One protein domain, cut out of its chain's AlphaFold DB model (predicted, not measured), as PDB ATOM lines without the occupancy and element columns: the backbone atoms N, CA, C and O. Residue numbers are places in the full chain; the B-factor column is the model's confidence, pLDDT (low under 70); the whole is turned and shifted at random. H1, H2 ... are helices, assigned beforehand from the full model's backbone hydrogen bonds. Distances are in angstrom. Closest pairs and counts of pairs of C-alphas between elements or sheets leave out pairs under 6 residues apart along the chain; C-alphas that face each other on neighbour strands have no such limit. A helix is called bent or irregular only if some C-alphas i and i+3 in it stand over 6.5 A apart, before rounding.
ATOM      1  N   ILE A   2      -5.812  41.303  17.758       79.75
ATOM      2  CA  ILE A   2      -6.041  42.547  16.989       79.75
ATOM      3  C   ILE A   2      -5.331  43.784  17.590       79.75
ATOM      4  O   ILE A   2      -4.611  44.443  16.845       79.75
ATOM      5  N   PRO A   3      -5.400  44.067  18.911       86.25
ATOM      6  CA  PRO A   3      -4.691  45.220  19.487       86.25
ATOM      7  C   PRO A   3      -3.168  45.134  19.335       86.25
ATOM      8  O   PRO A   3      -2.504  46.133  19.085       86.25
ATOM      9  N   SER A   4      -2.617  43.923  19.432       87.19
ATOM     10  CA  SER A   4      -1.182  43.656  19.312       87.19
ATOM     11  C   SER A   4      -0.664  43.937  17.899       87.19
ATOM     12  O   SER A   4       0.417  44.495  17.744       87.19
ATOM     13  N   VAL A   5      -1.447  43.586  16.871       87.00
ATOM     14  CA  VAL A   5      -1.115  43.865  15.463       87.00
ATOM     15  C   VAL A   5      -1.143  45.364  15.188       87.00
ATOM     16  O   VAL A   5      -0.234  45.881  14.548       87.00
ATOM     17  N   VAL A   6      -2.159  46.066  15.698       90.25
ATOM     18  CA  VAL A   6      -2.301  47.518  15.518       90.25
ATOM     19  C   VAL A   6      -1.143  48.262  16.175       90.25
ATOM     20  O   VAL A   6      -0.512  49.089  15.527       90.25
ATOM     21  N   ILE A   7      -0.818  47.935  17.428       91.00
ATOM     22  CA  ILE A   7       0.321  48.545  18.124       91.00
ATOM     23  C   ILE A   7       1.614  48.241  17.362       91.00
ATOM     24  O   ILE A   7       2.325  49.172  17.005       91.00
ATOM     25  N   GLY A   8       1.869  46.973  17.019       88.00
ATOM     26  CA  GLY A   8       3.068  46.580  16.276       88.00
ATOM     27  C   GLY A   8       3.223  47.312  14.941       88.00
ATOM     28  O   GLY A   8       4.326  47.733  14.611       88.00
ATOM     29  N   TYR A   9       2.129  47.532  14.208       90.25
ATOM     30  CA  TYR A   9       2.144  48.282  12.951       90.25
ATOM     31  C   TYR A   9       2.653  49.719  13.133       90.25
ATOM     32  O   TYR A   9       3.460  50.182  12.333       90.25
ATOM     33  N   PHE A  10       2.213  50.414  14.185       90.81
ATOM     34  CA  PHE A  10       2.615  51.801  14.437       90.81
ATOM     35  C   PHE A  10       3.974  51.928  15.128       90.81
ATOM     36  O   PHE A  10       4.651  52.937  14.952       90.81
ATOM     37  N   THR A  11       4.372  50.942  15.932       90.88
ATOM     38  CA  THR A  11       5.536  51.086  16.813       90.88
ATOM     39  C   THR A  11       6.803  50.418  16.295       90.88
ATOM     40  O   THR A  11       7.879  50.770  16.762       90.88
ATOM     41  N   ILE A  12       6.722  49.465  15.360       89.12
ATOM     42  CA  ILE A  12       7.893  48.681  14.927       89.12
ATOM     43  C   ILE A  12       9.015  49.552  14.348       89.12
ATOM     44  O   ILE A  12      10.175  49.368  14.698       89.12
ATOM     45  N   GLU A  13       8.670  50.534  13.523       86.88
ATOM     46  CA  GLU A  13       9.631  51.426  12.877       86.88
ATOM     47  C   GLU A  13      10.255  52.444  13.848       86.88
ATOM     48  O   GLU A  13      11.484  52.470  13.950       86.88
ATOM     49  N   PRO A  14       9.483  53.220  14.642       88.62
ATOM     50  CA  PRO A  14      10.074  54.164  15.591       88.62
ATOM     51  C   PRO A  14      10.873  53.477  16.708       88.62
ATOM     52  O   PRO A  14      11.864  54.041  17.168       88.62
ATOM     53  N   ILE A  15      10.493  52.263  17.126       88.38
ATOM     54  CA  ILE A  15      11.210  51.535  18.181       88.38
ATOM     55  C   ILE A  15      12.527  50.940  17.671       88.38
ATOM     56  O   ILE A  15      13.544  51.070  18.350       88.38
ATOM     57  N   LEU A  16      12.518  50.275  16.509       86.06
ATOM     58  CA  LEU A  16      13.692  49.546  16.014       86.06
ATOM     59  C   LEU A  16      14.645  50.420  15.197       86.06
ATOM     60  O   LEU A  16      15.856  50.258  15.314       86.06
ATOM     61  N   PHE A  17      14.118  51.343  14.391       85.56
ATOM     62  CA  PHE A  17      14.908  52.139  13.443       85.56
ATOM     63  C   PHE A  17      14.893  53.642  13.761       85.56
ATOM     64  O   PHE A  17      15.768  54.374  13.311       85.56
ATOM     65  N   GLY A  18      13.936  54.109  14.570       82.94
ATOM     66  CA  GLY A  18      13.773  55.520  14.944       82.94
ATOM     67  C   GLY A  18      14.617  55.996  16.132       82.94
ATOM     68  O   GLY A  18      14.355  57.073  16.656       82.94
ATOM     69  N   GLY A  19      15.592  55.206  16.591       83.94
ATOM     70  CA  GLY A  19      16.502  55.598  17.676       83.94
ATOM     71  C   GLY A  19      15.900  55.559  19.083       83.94
ATOM     72  O   GLY A  19      16.573  55.931  20.032       83.94
ATOM     73  N   TRP A  20      14.675  55.060  19.269       86.25
ATOM     74  CA  TRP A  20      14.039  54.995  20.594       86.25
ATOM     75  C   TRP A  20      14.845  54.187  21.631       86.25
ATOM     76  O   TRP A  20      14.783  54.468  22.825       86.25
ATOM     77  N   LEU A  21      15.614  53.190  21.182       87.06
ATOM     78  CA  LEU A  21      16.448  52.334  22.033       87.06
ATOM     79  C   LEU A  21      17.897  52.821  22.200       87.06
ATOM     80  O   LEU A  21      18.646  52.187  22.947       87.06
ATOM     81  N   SER A  22      18.312  53.912  21.544       83.81
ATOM     82  CA  SER A  22      19.727  54.328  21.494       83.81
ATOM     83  C   SER A  22      20.321  54.635  22.866       83.81
ATOM     84  O   SER A  22      21.489  54.350  23.110       83.81
ATOM     85  N   ASP A  23      19.506  55.172  23.773       85.88
ATOM     86  CA  ASP A  23      19.949  55.573  25.112       85.88
ATOM     87  C   ASP A  23      20.070  54.380  26.074       85.88
ATOM     88  O   ASP A  23      20.707  54.481  27.120       85.88
ATOM     89  N   SER A  24      19.447  53.244  25.735       86.25
ATOM     90  CA  SER A  24      19.382  52.049  26.590       86.25
ATOM     91  C   SER A  24      20.216  50.876  26.072       86.25
ATOM     92  O   SER A  24      20.614  50.022  26.864       86.25
ATOM     93  N   LEU A  25      20.480  50.805  24.764       83.50
ATOM     94  CA  LEU A  25      21.212  49.712  24.125       83.50
ATOM     95  C   LEU A  25      22.413  50.245  23.343       83.50
ATOM     96  O   LEU A  25      22.277  50.790  22.250       83.50
ATOM     97  N   THR A  26      23.612  50.021  23.879       84.19
ATOM     98  CA  THR A  26      24.867  50.290  23.175       84.19
ATOM     99  C   THR A  26      25.234  49.094  22.297       84.19
ATOM    100  O   THR A  26      25.603  48.024  22.782       84.19
ATOM    101  N   VAL A  27      25.126  49.264  20.980       84.12
ATOM    102  CA  VAL A  27      25.452  48.220  20.001       84.12
ATOM    103  C   VAL A  27      26.799  48.537  19.359       84.12
ATOM    104  O   VAL A  27      27.021  49.627  18.839       84.12
ATOM    105  N   LEU A  28      27.730  47.582  19.426       85.38
ATOM    106  CA  LEU A  28      29.014  47.680  18.732       85.38
ATOM    107  C   LEU A  28      28.789  47.548  17.215       85.38
ATOM    108  O   LEU A  28      28.007  46.682  16.820       85.38
ATOM    109  N   PRO A  29      29.511  48.296  16.358       81.75
ATOM    110  CA  PRO A  29      29.310  48.257  14.904       81.75
ATOM    111  C   PRO A  29      29.428  46.858  14.280       81.75
ATOM    112  O   PRO A  29      28.801  46.574  13.268       81.75
ATOM    113  N   GLN A  30      30.215  45.963  14.886       86.19
ATOM    114  CA  GLN A  30      30.382  44.584  14.417       86.19
ATOM    115  C   GLN A  30      29.176  43.680  14.722       86.19
ATOM    116  O   GLN A  30      29.040  42.625  14.109       86.19
ATOM    117  N   ASN A  31      28.313  44.077  15.661       86.00
ATOM    118  CA  ASN A  31      27.194  43.280  16.171       86.00
ATOM    119  C   ASN A  31      25.830  43.915  15.854       86.00
ATOM    120  O   ASN A  31      24.821  43.525  16.453       86.00
ATOM    121  N   ASP A  32      25.777  44.889  14.941       83.94
ATOM    122  CA  ASP A  32      24.543  45.599  14.610       83.94
ATOM    123  C   ASP A  32      23.631  44.784  13.683       83.94
ATOM    124  O   ASP A  32      23.509  44.992  12.475       83.94
ATOM    125  N   THR A  33      22.980  43.799  14.296       85.56
ATOM    126  CA  THR A  33      21.983  42.943  13.648       85.56
ATOM    127  C   THR A  33      20.698  43.693  13.305       85.56
ATOM    128  O   THR A  33      19.988  43.278  12.391       85.56
ATOM    129  N   VAL A  34      20.393  44.800  13.991       84.69
ATOM    130  CA  VAL A  34      19.175  45.584  13.744       84.69
ATOM    131  C   VAL A  34      19.336  46.398  12.467       84.69
ATOM    132  O   VAL A  34      18.439  46.363  11.626       84.69
ATOM    133  N   ALA A  35      20.491  47.036  12.259       83.69
ATOM    134  CA  ALA A  35      20.806  47.710  11.001       83.69
ATOM    135  C   ALA A  35      20.744  46.746   9.802       83.69
ATOM    136  O   ALA A  35      20.109  47.063   8.798       83.69
ATOM    137  N   ALA A  36      21.300  45.536   9.941       84.75
ATOM    138  CA  ALA A  36      21.241  44.507   8.898       84.75
ATOM    139  C   ALA A  36      19.801  44.059   8.573       84.75
ATOM    140  O   ALA A  36      19.452  43.844   7.414       84.75
ATOM    141  N   VAL A  37      18.928  43.943   9.580       85.00
ATOM    142  CA  VAL A  37      17.494  43.661   9.367       85.00
ATOM    143  C   VAL A  37      16.781  44.851   8.713       85.00
ATOM    144  O   VAL A  37      15.861  44.648   7.918       85.00
ATOM    145  N   GLY A  38      17.222  46.077   9.004       83.94
ATOM    146  CA  GLY A  38      16.713  47.311   8.408       83.94
ATOM    147  C   GLY A  38      16.862  47.366   6.887       83.94
ATOM    148  O   GLY A  38      15.945  47.829   6.214       83.94
ATOM    149  N   GLU A  39      17.939  46.809   6.323       84.00
ATOM    150  CA  GLU A  39      18.152  46.767   4.863       84.00
ATOM    151  C   GLU A  39      17.056  45.986   4.116       84.00
ATOM    152  O   GLU A  39      16.718  46.299   2.972       84.00
ATOM    153  N   HIS A  40      16.464  44.989   4.775       83.38
ATOM    154  CA  HIS A  40      15.396  44.151   4.225       83.38
ATOM    155  C   HIS A  40      13.995  44.567   4.697       83.38
ATOM    156  O   HIS A  40      12.992  43.980   4.276       83.38
ATOM    157  N   PHE A  41      13.898  45.564   5.578       85.94
ATOM    158  CA  PHE A  41      12.631  46.038   6.112       85.94
ATOM    159  C   PHE A  41      12.075  47.180   5.258       85.94
ATOM    160  O   PHE A  41      12.488  48.330   5.358       85.94
ATOM    161  N   HIS A  42      11.074  46.874   4.434       87.12
ATOM    162  CA  HIS A  42      10.410  47.857   3.564       87.12
ATOM    163  C   HIS A  42       9.080  48.367   4.142       87.12
ATOM    164  O   HIS A  42       8.148  48.699   3.408       87.12
ATOM    165  N   GLY A  43       8.975  48.387   5.470       88.62
ATOM    166  CA  GLY A  43       7.800  48.844   6.201       88.62
ATOM    167  C   GLY A  43       6.845  47.720   6.638       88.62
ATOM    168  O   GLY A  43       6.887  46.596   6.120       88.62
ATOM    169  N   PRO A  44       5.923  48.013   7.575       87.06
ATOM    170  CA  PRO A  44       5.032  47.007   8.162       87.06
ATOM    171  C   PRO A  44       4.083  46.355   7.143       87.06
ATOM    172  O   PRO A  44       3.804  45.157   7.215       87.06
ATOM    173  N   ALA A  45       3.603  47.121   6.156       88.38
ATOM    174  CA  ALA A  45       2.732  46.608   5.096       88.38
ATOM    175  C   ALA A  45       3.479  45.678   4.122       88.38
ATOM    176  O   ALA A  45       2.943  44.649   3.696       88.38
ATOM    177  N   ALA A  46       4.737  45.998   3.798       89.06
ATOM    178  CA  ALA A  46       5.586  45.135   2.982       89.06
ATOM    179  C   ALA A  46       5.903  43.825   3.715       89.06
ATOM    180  O   ALA A  46       5.825  42.754   3.118       89.06
ATOM    181  N   LEU A  47       6.156  43.887   5.026       88.44
ATOM    182  CA  LEU A  47       6.329  42.700   5.865       88.44
ATOM    183  C   LEU A  47       5.072  41.810   5.864       88.44
ATOM    184  O   LEU A  47       5.167  40.597   5.670       88.44
ATOM    185  N   ALA A  48       3.887  42.406   6.027       88.44
ATOM    186  CA  ALA A  48       2.622  41.671   6.038       88.44
ATOM    187  C   ALA A  48       2.326  40.991   4.691       88.44
ATOM    188  O   ALA A  48       1.918  39.832   4.649       88.44
ATOM    189  N   THR A  49       2.564  41.685   3.578       90.75
ATOM    190  CA  THR A  49       2.374  41.114   2.234       90.75
ATOM    191  C   THR A  49       3.441  40.080   1.886       90.75
ATOM    192  O   THR A  49       3.131  39.079   1.237       90.75
ATOM    193  N   HIS A  50       4.678  40.264   2.356       90.31
ATOM    194  CA  HIS A  50       5.734  39.265   2.235       90.31
ATOM    195  C   HIS A  50       5.340  37.963   2.938       90.31
ATOM    196  O   HIS A  50       5.495  36.898   2.344       90.31
ATOM    197  N   ALA A  51       4.738  38.033   4.132       87.56
ATOM    198  CA  ALA A  51       4.293  36.852   4.873       87.56
ATOM    199  C   ALA A  51       3.378  35.938   4.038       87.56
ATOM    200  O   ALA A  51       3.561  34.722   4.066       87.56
ATOM    201  N   LEU A  52       2.487  36.499   3.211       92.56
ATOM    202  CA  LEU A  52       1.591  35.739   2.323       92.56
ATOM    203  C   LEU A  52       2.336  34.886   1.281       92.56
ATOM    204  O   LEU A  52       1.796  33.897   0.785       92.56
ATOM    205  N   LYS A  53       3.570  35.259   0.933       93.56
ATOM    206  CA  LYS A  53       4.424  34.524  -0.014       93.56
ATOM    207  C   LYS A  53       5.289  33.465   0.669       93.56
ATOM    208  O   LYS A  53       5.934  32.674  -0.013       93.56
ATOM    209  N   THR A  54       5.323  33.443   2.000       93.50
ATOM    210  CA  THR A  54       6.185  32.531   2.754       93.50
ATOM    211  C   THR A  54       5.495  31.198   3.041       93.50
ATOM    212  O   THR A  54       4.285  31.129   3.268       93.50
ATOM    213  N   ALA A  55       6.278  30.118   3.078       95.19
ATOM    214  CA  ALA A  55       5.773  28.789   3.421       95.19
ATOM    215  C   ALA A  55       5.118  28.713   4.821       95.19
ATOM    216  O   ALA A  55       4.058  28.092   4.922       95.19
ATOM    217  N   PRO A  56       5.650  29.354   5.886       94.88
ATOM    218  CA  PRO A  56       5.024  29.329   7.209       94.88
ATOM    219  C   PRO A  56       3.576  29.827   7.230       94.88
ATOM    220  O   PRO A  56       2.750  29.240   7.925       94.88
ATOM    221  N   PHE A  57       3.238  30.854   6.441       93.69
ATOM    222  CA  PHE A  57       1.862  31.355   6.356       93.69
ATOM    223  C   PHE A  57       0.907  30.281   5.824       93.69
ATOM    224  O   PHE A  57      -0.131  30.007   6.425       93.69
ATOM    225  N   TRP A  58       1.283  29.605   4.738       95.81
ATOM    226  CA  TRP A  58       0.465  28.540   4.157       95.81
ATOM    227  C   TRP A  58       0.429  27.276   5.021       95.81
ATOM    228  O   TRP A  58      -0.619  26.638   5.118       95.81
ATOM    229  N   LEU A  59       1.519  26.933   5.709       96.62
ATOM    230  CA  LEU A  59       1.533  25.845   6.695       96.62
ATOM    231  C   LEU A  59       0.583  26.130   7.866       96.62
ATOM    232  O   LEU A  59      -0.154  25.247   8.296       96.62
ATOM    233  N   MET A  60       0.537  27.375   8.342       95.56
ATOM    234  CA  MET A  60      -0.418  27.797   9.365       95.56
ATOM    235  C   MET A  60      -1.866  27.683   8.859       95.56
ATOM    236  O   MET A  60      -2.700  27.095   9.547       95.56
ATOM    237  N   ILE A  61      -2.173  28.199   7.660       96.81
ATOM    238  CA  ILE A  61      -3.525  28.121   7.076       96.81
ATOM    239  C   ILE A  61      -3.955  26.667   6.866       96.81
ATOM    240  O   ILE A  61      -5.067  26.295   7.231       96.81
ATOM    241  N   THR A  62      -3.084  25.823   6.315       97.25
ATOM    242  CA  THR A  62      -3.385  24.399   6.106       97.25
ATOM    243  C   THR A  62      -3.579  23.661   7.427       97.25
ATOM    244  O   THR A  62      -4.524  22.884   7.541       97.25
ATOM    245  N   GLY A  63      -2.770  23.953   8.449       96.81
ATOM    246  CA  GLY A  63      -2.961  23.431   9.803       96.81
ATOM    247  C   GLY A  63      -4.306  23.842  10.408       96.81
ATOM    248  O   GLY A  63      -5.016  22.994  10.949       96.81
ATOM    249  N   PHE A  64      -4.694  25.113  10.257       96.88
ATOM    250  CA  PHE A  64      -5.996  25.620  10.698       96.88
ATOM    251  C   PHE A  64      -7.150  24.902   9.992       96.88
ATOM    252  O   PHE A  64      -8.018  24.339  10.657       96.88
ATOM    253  N   VAL A  65      -7.129  24.844   8.658       97.19
ATOM    254  CA  VAL A  65      -8.165  24.164   7.865       97.19
ATOM    255  C   VAL A  65      -8.254  22.685   8.241       97.19
ATOM    256  O   VAL A  65      -9.355  22.172   8.444       97.19
ATOM    257  N   LEU A  66      -7.118  21.997   8.385       96.25
ATOM    258  CA  LEU A  66      -7.078  20.590   8.775       96.25
ATOM    259  C   LEU A  66      -7.690  20.378  10.165       96.25
ATOM    260  O   LEU A  66      -8.500  19.469  10.343       96.25
ATOM    261  N   ALA A  67      -7.355  21.233  11.133       95.38
ATOM    262  CA  ALA A  67      -7.926  21.179  12.473       95.38
ATOM    263  C   ALA A  67      -9.442  21.422  12.452       95.38
ATOM    264  O   ALA A  67     -10.187  20.651  13.054       95.38
ATOM    265  N   THR A  68      -9.924  22.427  11.715       95.88
ATOM    266  CA  THR A  68     -11.361  22.696  11.558       95.88
ATOM    267  C   THR A  68     -12.087  21.510  10.926       95.88
ATOM    268  O   THR A  68     -13.131  21.081  11.419       95.88
ATOM    269  N   VAL A  69     -11.531  20.916   9.868       95.94
ATOM    270  CA  VAL A  69     -12.136  19.751   9.210       95.94
ATOM    271  C   VAL A  69     -12.199  18.552  10.157       95.94
ATOM    272  O   VAL A  69     -13.246  17.912  10.247       95.94
ATOM    273  N   ILE A  70     -11.117  18.252  10.875       95.31
ATOM    274  CA  ILE A  70     -11.060  17.087  11.767       95.31
ATOM    275  C   ILE A  70     -11.951  17.287  12.996       95.31
ATOM    276  O   ILE A  70     -12.726  16.398  13.323       95.31
ATOM    277  N   TYR A  71     -11.882  18.435  13.668       93.88
ATOM    278  CA  TYR A  71     -12.547  18.618  14.961       93.88
ATOM    279  C   TYR A  71     -13.964  19.190  14.868       93.88
ATOM    280  O   TYR A  71     -14.778  18.893  15.738       93.88
ATOM    281  N   GLN A  72     -14.286  19.982  13.839       93.75
ATOM    282  CA  GLN A  72     -15.612  20.595  13.703       93.75
ATOM    283  C   GLN A  72     -16.502  19.866  12.692       93.75
ATOM    284  O   GLN A  72     -17.684  19.670  12.956       93.75
ATOM    285  N   LEU A  73     -15.957  19.459  11.540       94.12
ATOM    286  CA  LEU A  73     -16.759  18.859  10.465       94.12
ATOM    287  C   LEU A  73     -16.824  17.331  10.540       94.12
ATOM    288  O   LEU A  73     -17.866  16.749  10.237       94.12
ATOM    289  N   ARG A  74     -15.724  16.656  10.901       94.31
ATOM    290  CA  ARG A  74     -15.643  15.184  10.937       94.31
ATOM    291  C   ARG A  74     -14.879  14.644  12.156       94.31
ATOM    292  O   ARG A  74     -13.832  14.017  11.970       94.31
ATOM    293  N   PRO A  75     -15.440  14.760  13.376       91.56
ATOM    294  CA  PRO A  75     -14.801  14.290  14.612       91.56
ATOM    295  C   PRO A  75     -14.378  12.815  14.580       91.56
ATOM    296  O   PRO A  75     -13.344  12.454  15.134       91.56
ATOM    297  N   ALA A  76     -15.113  11.967  13.850       93.00
ATOM    298  CA  ALA A  76     -14.789  10.547  13.694       93.00
ATOM    299  C   ALA A  76     -13.383  10.290  13.109       93.00
ATOM    300  O   ALA A  76     -12.797   9.236  13.355       93.00
ATOM    301  N   LEU A  77     -12.814  11.237  12.350       91.19
ATOM    302  CA  LEU A  77     -11.441  11.129  11.849       91.19
ATOM    303  C   LEU A  77     -10.410  11.189  12.982       91.19
ATOM    304  O   LEU A  77      -9.392  10.502  12.900       91.19
ATOM    305  N   ALA A  78     -10.672  11.962  14.040       90.19
ATOM    306  CA  ALA A  78      -9.792  12.034  15.203       90.19
ATOM    307  C   ALA A  78      -9.723  10.678  15.922       90.19
ATOM    308  O   ALA A  78      -8.631  10.177  16.200       90.19
ATOM    309  N   ASP A  79     -10.873  10.027  16.123       91.56
ATOM    310  CA  ASP A  79     -10.940   8.701  16.747       91.56
ATOM    311  C   ASP A  79     -10.251   7.630  15.897       91.56
ATOM    312  O   ASP A  79      -9.490   6.807  16.413       91.56
ATOM    313  N   GLN A  80     -10.443   7.664  14.577       93.12
ATOM    314  CA  GLN A  80      -9.759   6.753  13.658       93.12
ATOM    315  C   GLN A  80      -8.237   6.948  13.676       93.12
ATOM    316  O   GLN A  80      -7.490   5.968  13.683       93.12
ATOM    317  N   LEU A  81      -7.756   8.195  13.707       91.69
ATOM    318  CA  LEU A  81      -6.326   8.506  13.812       91.69
ATOM    319  C   LEU A  81      -5.742   7.998  15.134       91.69
ATOM    320  O   LEU A  81      -4.682   7.366  15.130       91.69
ATOM    321  N   ARG A  82      -6.462   8.186  16.246       92.62
ATOM    322  CA  ARG A  82      -6.091   7.649  17.562       92.62
ATOM    323  C   ARG A  82      -5.988   6.124  17.548       92.62
ATOM    324  O   ARG A  82      -5.034   5.576  18.098       92.62
ATOM    325  N   GLN A  83      -6.931   5.438  16.905       94.06
ATOM    326  CA  GLN A  83      -6.931   3.974  16.799       94.06
ATOM    327  C   GLN A  83      -5.821   3.442  15.884       94.06
ATOM    328  O   GLN A  83      -5.248   2.394  16.174       94.06
ATOM    329  N   ARG A  84      -5.480   4.158  14.804       95.38
ATOM    330  CA  ARG A  84      -4.392   3.772  13.887       95.38
ATOM    331  C   ARG A  84      -3.005   4.006  14.475       95.38
ATOM    332  O   ARG A  84      -2.101   3.215  14.223       95.38
ATOM    333  N   MET A  85      -2.822   5.075  15.250       95.00
ATOM    334  CA  MET A  85      -1.529   5.445  15.836       95.00
ATOM    335  C   MET A  85      -1.603   5.586  17.365       95.00
ATOM    336  O   MET A  85      -1.249   6.633  17.915       95.00
ATOM    337  N   PRO A  86      -1.989   4.524  18.095       93.88
ATOM    338  CA  PRO A  86      -2.248   4.616  19.530       93.88
ATOM    339  C   PRO A  86      -0.981   4.937  20.328       93.88
ATOM    340  O   PRO A  86      -1.057   5.578  21.370       93.88
ATOM    341  N   ARG A  87       0.195   4.515  19.845       94.12
ATOM    342  CA  ARG A  87       1.482   4.805  20.494       94.12
ATOM    343  C   ARG A  87       1.857   6.280  20.381       94.12
ATOM    344  O   ARG A  87       2.212   6.881  21.386       94.12
ATOM    345  N   LEU A  88       1.747   6.851  19.180       94.19
ATOM    346  CA  LEU A  88       2.057   8.261  18.948       94.19
ATOM    347  C   LEU A  88       1.059   9.162  19.679       94.19
ATOM    348  O   LEU A  88       1.478  10.105  20.338       94.19
ATOM    349  N   HIS A  89      -0.234   8.818  19.644       93.75
ATOM    350  CA  HIS A  89      -1.252   9.528  20.416       93.75
ATOM    351  C   HIS A  89      -0.917   9.531  21.906       93.75
ATOM    352  O   HIS A  89      -0.843  10.598  22.498       93.75
ATOM    353  N   ARG A  90      -0.641   8.363  22.507       94.31
ATOM    354  CA  ARG A  90      -0.265   8.284  23.929       94.31
ATOM    355  C   ARG A  90       1.008   9.063  24.244       94.31
ATOM    356  O   ARG A  90       1.094   9.651  25.311       94.31
ATOM    357  N   LEU A  91       1.996   9.058  23.353       95.56
ATOM    358  CA  LEU A  91       3.239   9.798  23.554       95.56
ATOM    359  C   LEU A  91       2.993  11.312  23.570       95.56
ATOM    360  O   LEU A  91       3.491  11.990  24.462       95.56
ATOM    361  N   LEU A  92       2.193  11.830  22.634       93.75
ATOM    362  CA  LEU A  92       1.820  13.248  22.592       93.75
ATOM    363  C   LEU A  92       0.896  13.634  23.759       93.75
ATOM    364  O   LEU A  92       1.079  14.687  24.363       93.75
ATOM    365  N   GLU A  93      -0.056  12.768  24.107       94.44
ATOM    366  CA  GLU A  93      -1.009  12.942  25.212       94.44
ATOM    367  C   GLU A  93      -0.301  12.995  26.574       94.44
ATOM    368  O   GLU A  93      -0.618  13.849  27.395       94.44
ATOM    369  N   ASN A  94       0.721  12.160  26.779       95.25
ATOM    370  CA  ASN A  94       1.560  12.182  27.981       95.25
ATOM    371  C   ASN A  94       2.757  13.141  27.853       95.25
ATOM    372  O   ASN A  94       3.778  12.926  28.494       95.25
ATOM    373  N   LYS A  95       2.687  14.169  26.991       93.62
ATOM    374  CA  LYS A  95       3.732  15.201  26.830       93.62
ATOM    375  C   LYS A  95       5.158  14.630  26.707       93.62
ATOM    376  O   LYS A  95       6.094  15.107  27.346       93.62
TER     377      LYS A  95
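This is residues 2 to 95 of the 174 residues of the protein "NADH-quinone oxidoreductase subunit L" of Xanthomonadales bacterium (UniProt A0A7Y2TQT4). Six helices make an open, extended bracket with no shared core: H1, H2 and H3 sit loosely at one end with a long loop, H4 forms the long bar, and H5 and H6 turn off its far end as a hook. The 94 printed residues hold six named helices, H1 to H6 in chain order, and no named strand; the class is all helix. The whole is extended, with a radius of gyration of the C-alphas of 21.4 A, and spans 58 by 27 by 24 A.

H1, residues 2 to 16, is close to but not clearly touching H2, residues 33 to 39; their closest C-alphas, Leu 16 and Val 34, are 7.1 A apart. With residues 9 to 13 alone, H1 only just touches H3, residues 44 to 53, with 3 pairs of C-alphas within 8 A, the closest Tyr 9 and Pro 44 at 5.7 A; they run opposite ways at a steep tilt of 65 degrees. H2 and H3 are apart. H4, residues 55 to 73, touches H5, residues 76 to 84, only at the corner, with residues 70 to 71 alone; the closest C-alphas, Ile 70 and Leu 77, are 6.0 A apart, and the lines are about perpendicular at 76 degrees. H6, residues 86 to 93, is close to but not clearly touching H5, the closest C-alphas, Arg 82 and His 89, being 5.9 A apart. Each O i to N i+4 pair is within hydrogen-bond range in H2, H4, H5 and H6, against 9 of 11 in H1 and 4 of 6 in H3.

H1 begins at C-alpha 2 (-6.041, 42.547, 16.989), measures 21.0 A and is irregular, C-alphas 10 and 13 being 7.2 A apart. H4 measures 25.6 A from C-alpha 55 (5.773, 28.789, 3.421). H6 ends at C-alpha 93 (-1.009, 12.942, 25.212).

The C-alphas farthest apart, Asp 23 and Gln 83, are 58.8 A apart. The link from H1 to H2 is long, and the other four are tight. The printed part has no cut, and no printed residue has a pLDDT under 70.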